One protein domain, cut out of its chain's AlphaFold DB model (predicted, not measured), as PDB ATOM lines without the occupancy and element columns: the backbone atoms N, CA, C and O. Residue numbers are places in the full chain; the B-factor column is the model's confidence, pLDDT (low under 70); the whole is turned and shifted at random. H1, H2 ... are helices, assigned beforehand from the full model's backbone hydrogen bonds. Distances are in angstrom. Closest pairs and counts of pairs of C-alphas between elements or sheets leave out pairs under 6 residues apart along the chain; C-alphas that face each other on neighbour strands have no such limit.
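AT A GLANCE: This is residues 44 to 88 of the 92 residues of the protein "HTH gntR-type domain-containing protein" of Streptomyces glomeroaurantiacus (UniProt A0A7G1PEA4). Two helices, H1 and then H2, make an open, flat V, joined at its corner by residues 68 and 69, with nothing filling the space between the arms. The printed part has 45 residues, 42 of them in the two helices, and no named strand; its class is all helix. It is only just loose, close to extended, with a radius of gyration of the C-alphas of 13.5 A and spans of 38 by 30 by 9 A.

HOW THE PARTS SIT: Start with H1, residues 44 to 67, where you meet a kink of 27 degrees near residue 55. A tight link of two residues leads to H2, residues 70 to 87. The helices are apart, with no C-alpha of one within 8 A of the other. Residues 44 to 63, in H1, stand free, as do residues 77 to 88, of which 77 to 87 belong to H2. In H1 every O i to N i+4 pair is within hydrogen-bond range; in H2, 13 of 14 are.

IN THESE COORDINATES: Find C-alpha 44 at (30.667, -36.472, 17.647); from there H1 runs 34.4 A to C-alpha 67. H2 runs 26.3 A from C-alpha 70 to C-alpha 87 at (7.047, -32.065, 12.372).

THE WHOLE: The C-alphas farthest apart, of Leu 44 and Ala 70, are 39.0 A apart. The printed part has no cut. Check the B-factor column: pLDDT is under 70 at residues 85 to 88.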
ATOM      1  N   LEU A  44      30.036 -35.170  17.451       97.50
ATOM      2  CA  LEU A  44      30.667 -36.472  17.647       97.50
ATOM      3  C   LEU A  44      29.852 -37.344  18.611       97.50
ATOM      4  O   LEU A  44      29.579 -38.498  18.286       97.50
ATOM      5  N   ASP A  45      29.390 -36.775  19.729       94.81
ATOM      6  CA  ASP A  45      28.534 -37.478  20.697       94.81
ATOM      7  C   ASP A  45      27.229 -37.932  20.043       94.81
ATOM      8  O   ASP A  45      26.809 -39.081  20.187       94.81
ATOM      9  N   ALA A  46      26.611 -37.045  19.255       95.56
ATOM     10  CA  ALA A  46      25.396 -37.359  18.516       95.56
ATOM     11  C   ALA A  46      25.610 -38.513  17.524       95.56
ATOM     12  O   ALA A  46      24.761 -39.398  17.426       95.56
ATOM     13  N   LYS A  47      26.747 -38.543  16.813       97.31
ATOM     14  CA  LYS A  47      27.090 -39.641  15.897       97.31
ATOM     15  C   LYS A  47      27.262 -40.966  16.634       97.31
ATOM     16  O   LYS A  47      26.646 -41.945  16.228       97.31
ATOM     17  N   ALA A  48      28.035 -40.983  17.718       96.00
ATOM     18  CA  ALA A  48      28.252 -42.191  18.512       96.00
ATOM     19  C   ALA A  48      26.933 -42.731  19.093       96.00
ATOM     20  O   ALA A  48      26.651 -43.928  19.027       96.00
ATOM     21  N   LEU A  49      26.076 -41.839  19.597       95.44
ATOM     22  CA  LEU A  49      24.751 -42.207  20.088       95.44
ATOM     23  C   LEU A  49      23.881 -42.809  18.977       95.44
ATOM     24  O   LEU A  49      23.228 -43.831  19.188       95.44
ATOM     25  N   LEU A  50      23.857 -42.181  17.799       96.25
ATOM     26  CA  LEU A  50      23.070 -42.657  16.663       96.25
ATOM     27  C   LEU A  50      23.589 -43.978  16.100       96.25
ATOM     28  O   LEU A  50      22.780 -44.779  15.647       96.25
ATOM     29  N   GLU A  51      24.891 -44.239  16.153       97.62
ATOM     30  CA  GLU A  51      25.472 -45.519  15.738       97.62
ATOM     31  C   GLU A  51      24.914 -46.673  16.581       97.62
ATOM     32  O   GLU A  51      24.341 -47.625  16.044       97.62
ATOM     33  N   VAL A  52      24.966 -46.535  17.910       97.50
ATOM     34  CA  VAL A  52      24.405 -47.531  18.835       97.50
ATOM     35  C   VAL A  52      22.891 -47.643  18.662       97.50
ATOM     36  O   VAL A  52      22.352 -48.748  18.558       97.50
ATOM     37  N   ARG A  53      22.183 -46.507  18.596       97.38
ATOM     38  CA  ARG A  53      20.724 -46.508  18.426       97.38
ATOM     39  C   ARG A  53      20.299 -47.150  17.116       97.38
ATOM     40  O   ARG A  53      19.336 -47.900  17.136       97.38
ATOM     41  N   SER A  54      21.014 -46.928  16.017       96.81
ATOM     42  CA  SER A  54      20.654 -47.498  14.713       96.81
ATOM     43  C   SER A  54      20.659 -49.026  14.745       96.81
ATOM     44  O   SER A  54      19.735 -49.656  14.229       96.81
ATOM     45  N   ALA A  55      21.646 -49.633  15.412       96.12
ATOM     46  CA  ALA A  55      21.697 -51.083  15.589       96.12
ATOM     47  C   ALA A  55      20.518 -51.604  16.433       96.12
ATOM     48  O   ALA A  55      19.859 -52.579  16.062       96.12
ATOM     49  N   LEU A  56      20.219 -50.929  17.549       98.19
ATOM     50  CA  LEU A  56      19.132 -51.318  18.450       98.19
ATOM     51  C   LEU A  56      17.749 -51.108  17.828       98.19
ATOM     52  O   LEU A  56      16.879 -51.963  17.961       98.19
ATOM     53  N   GLU A  57      17.538 -49.990  17.142       97.25
ATOM     54  CA  GLU A  57      16.271 -49.644  16.500       97.25
ATOM     55  C   GLU A  57      15.981 -50.559  15.310       97.25
ATOM     56  O   GLU A  57      14.839 -50.989  15.149       97.25
ATOM     57  N   GLY A  58      17.003 -50.934  14.532       96.31
ATOM     58  CA  GLY A  58      16.863 -51.931  13.470       96.31
ATOM     59  C   GLY A  58      16.377 -53.277  14.010       96.31
ATOM     60  O   GLY A  58      15.392 -53.830  13.515       96.31
ATOM     61  N   LEU A  59      17.008 -53.771  15.081       97.62
ATOM     62  CA  LEU A  59      16.593 -55.008  15.742       97.62
ATOM     63  C   LEU A  59      15.191 -54.888  16.354       97.62
ATOM     64  O   LEU A  59      14.352 -55.766  16.157       97.62
ATOM     65  N   ALA A  60      14.919 -53.803  17.079       97.31
ATOM     66  CA  ALA A  60      13.619 -53.565  17.694       97.31
ATOM     67  C   ALA A  60      12.499 -53.526  16.643       97.31
ATOM     68  O   ALA A  60      11.447 -54.127  16.852       97.31
ATOM     69  N   GLY A  61      12.738 -52.879  15.497       96.81
ATOM     70  CA  GLY A  61      11.807 -52.829  14.373       96.81
ATOM     71  C   GLY A  61      11.535 -54.206  13.764       96.81
ATOM     72  O   GLY A  61      10.372 -54.559  13.566       96.81
ATOM     73  N   ALA A  62      12.581 -55.005  13.528       97.88
ATOM     74  CA  ALA A  62      12.442 -56.368  13.010       97.88
ATOM     75  C   ALA A  62      11.634 -57.262  13.967       97.88
ATOM     76  O   ALA A  62      10.637 -57.869  13.572       97.88
ATOM     77  N   LEU A  63      11.990 -57.259  15.255       98.06
ATOM     78  CA  LEU A  63      11.278 -58.024  16.280       98.06
ATOM     79  C   LEU A  63       9.824 -57.565  16.441       98.06
ATOM     80  O   LEU A  63       8.940 -58.389  16.668       98.06
ATOM     81  N   PHE A  64       9.559 -56.263  16.317       98.00
ATOM     82  CA  PHE A  64       8.199 -55.738  16.347       98.00
ATOM     83  C   PHE A  64       7.384 -56.227  15.145       98.00
ATOM     84  O   PHE A  64       6.246 -56.652  15.322       98.00
ATOM     85  N   ALA A  65       7.952 -56.218  13.937       96.69
ATOM     86  CA  ALA A  65       7.264 -56.700  12.741       96.69
ATOM     87  C   ALA A  65       6.844 -58.174  12.870       96.69
ATOM     88  O   ALA A  65       5.727 -58.527  12.494       96.69
ATOM     89  N   GLU A  66       7.703 -59.008  13.457       97.81
ATOM     90  CA  GLU A  66       7.433 -60.433  13.671       97.81
ATOM     91  C   GLU A  66       6.432 -60.702  14.803       97.81
ATOM     92  O   GLU A  66       5.625 -61.625  14.711       97.81
ATOM     93  N   ARG A  67       6.490 -59.925  15.895       97.88
ATOM     94  CA  ARG A  67       5.845 -60.292  17.172       97.88
ATOM     95  C   ARG A  67       4.674 -59.403  17.576       97.88
ATOM     96  O   ARG A  67       3.958 -59.750  18.514       97.88
ATOM     97  N   ALA A  68       4.475 -58.255  16.931       97.44
ATOM     98  CA  ALA A  68       3.463 -57.300  17.366       97.44
ATOM     99  C   ALA A  68       2.037 -57.849  17.225       97.44
ATOM    100  O   ALA A  68       1.660 -58.470  16.225       97.44
ATOM    101  N   THR A  69       1.199 -57.532  18.208       98.00
ATOM    102  CA  THR A  69      -0.246 -57.771  18.145       98.00
ATOM    103  C   THR A  69      -0.942 -56.729  17.265       98.00
ATOM    104  O   THR A  69      -0.389 -55.672  16.952       98.00
ATOM    105  N   ALA A  70      -2.192 -56.997  16.875       96.06
ATOM    106  CA  ALA A  70      -2.991 -56.037  16.111       96.06
ATOM    107  C   ALA A  70      -3.153 -54.691  16.846       96.06
ATOM    108  O   ALA A  70      -2.959 -53.645  16.232       96.06
ATOM    109  N   GLY A  71      -3.400 -54.719  18.163       97.19
ATOM    110  CA  GLY A  71      -3.522 -53.504  18.974       97.19
ATOM    111  C   GLY A  71      -2.220 -52.700  19.057       97.19
ATOM    112  O   GLY A  71      -2.240 -51.478  18.943       97.19
ATOM    113  N   GLN A  72      -1.066 -53.367  19.159       96.50
ATOM    114  CA  GLN A  72       0.236 -52.685  19.139       96.50
ATOM    115  C   GLN A  72       0.526 -52.035  17.779       96.50
ATOM    116  O   GLN A  72       1.049 -50.920  17.727       96.50
ATOM    117  N   ARG A  73       0.154 -52.695  16.673       95.88
ATOM    118  CA  ARG A  73       0.270 -52.118  15.322       95.88
ATOM    119  C   ARG A  73      -0.614 -50.885  15.157       95.88
ATOM    120  O   ARG A  73      -0.165 -49.880  14.606       95.88
ATOM    121  N   GLU A  74      -1.845 -50.941  15.655       95.44
ATOM    122  CA  GLU A  74      -2.762 -49.801  15.633       95.44
ATOM    123  C   GLU A  74      -2.223 -48.627  16.463       95.44
ATOM    124  O   GLU A  74      -2.183 -47.496  15.972       95.44
ATOM    125  N   GLN A  75      -1.721 -48.902  17.670       94.62
ATOM    126  CA  GLN A  75      -1.109 -47.898  18.540       94.62
ATOM    127  C   GLN A  75       0.097 -47.224  17.868       94.62
ATOM    128  O   GLN A  75       0.178 -45.993  17.855       94.62
ATOM    129  N   LEU A  76       0.998 -47.998  17.252       93.12
ATOM    130  CA  LEU A  76       2.138 -47.452  16.507       93.12
ATOM    131  C   LEU A  76       1.675 -46.584  15.324       93.12
ATOM    132  O   LEU A  76       2.204 -45.491  15.105       93.12
ATOM    133  N   GLY A  77       0.647 -47.029  14.594       91.19
ATOM    134  CA  GLY A  77       0.016 -46.244  13.535       91.19
ATOM    135  C   GLY A  77      -0.564 -44.918  14.042       91.19
ATOM    136  O   GLY A  77      -0.445 -43.898  13.360       91.19
ATOM    137  N   GLY A  78      -1.144 -44.913  15.245       89.88
ATOM    138  CA  GLY A  78      -1.625 -43.715  15.936       89.88
ATOM    139  C   GLY A  78      -0.508 -42.722  16.243       89.88
ATOM    140  O   GLY A  78      -0.587 -41.568  15.818       89.88
ATOM    141  N   VAL A  79       0.564 -43.182  16.895       89.00
ATOM    142  CA  VAL A  79       1.732 -42.346  17.231       89.00
ATOM    143  C   VAL A  79       2.357 -41.737  15.973       89.00
ATOM    144  O   VAL A  79       2.626 -40.536  15.940       89.00
ATOM    145  N   ARG A  80       2.516 -42.523  14.896       85.62
ATOM    146  CA  ARG A  80       3.071 -42.042  13.618       85.62
ATOM    147  C   ARG A  80       2.287 -40.855  13.051       85.62
ATOM    148  O   ARG A  80       2.897 -39.903  12.566       85.62
ATOM    149  N   ARG A  81       0.951 -40.890  13.124       83.44
ATOM    150  CA  ARG A  81       0.099 -39.789  12.643       83.44
ATOM    151  C   ARG A  81       0.308 -38.524  13.472       83.44
ATOM    152  O   ARG A  81       0.552 -37.469  12.893       83.44
ATOM    153  N   THR A  82       0.295 -38.633  14.801       80.56
ATOM    154  CA  THR A  82       0.502 -37.489  15.705       80.56
ATOM    155  C   THR A  82       1.875 -36.842  15.530       80.56
ATOM    156  O   THR A  82       1.989 -35.620  15.588       80.56
ATOM    157  N   SER A  83       2.920 -37.636  15.291       75.88
ATOM    158  CA  SER A  83       4.259 -37.094  15.048       75.88
ATOM    159  C   SER A  83       4.357 -36.388  13.693       75.88
ATOM    160  O   SER A  83       4.968 -35.325  13.606       75.88
ATOM    161  N   SER A  84       3.704 -36.919  12.648       75.12
ATOM    162  CA  SER A  84       3.732 -36.321  11.303       75.12
ATOM    163  C   SER A  84       3.082 -34.937  11.222       75.12
ATOM    164  O   SER A  84       3.518 -34.113  10.428       75.12
ATOM    165  N   THR A  85       2.089 -34.647  12.070       69.56
ATOM    166  CA  THR A  85       1.419 -33.337  12.097       69.56
ATOM    167  C   THR A  85       2.188 -32.276  12.881       69.56
ATOM    168  O   THR A  85       1.979 -31.091  12.654       69.56
ATOM    169  N   ARG A  86       3.085 -32.674  13.796       64.75
ATOM    170  CA  ARG A  86       3.916 -31.742  14.583       64.75
ATOM    171  C   ARG A  86       5.244 -31.391  13.913       64.75
ATOM    172  O   ARG A  86       5.818 -30.357  14.232       64.75
ATOM    173  N   PHE A  87       5.748 -32.254  13.031       59.94
ATOM    174  CA  PHE A  87       7.047 -32.065  12.372       59.94
ATOM    175  C   PHE A  87       6.956 -31.321  11.028       59.94
ATOM    176  O   PHE A  87       7.978 -30.906  10.497       59.94
ATOM    177  N   SER A  88       5.751 -31.139  10.481       56.91
ATOM    178  CA  SER A  88       5.491 -30.462   9.202       56.91
ATOM    179  C   SER A  88       5.290 -28.944   9.309       56.91
ATOM    180  O   SER A  88       4.955 -28.310   8.311       56.91
TER     181      SER A  88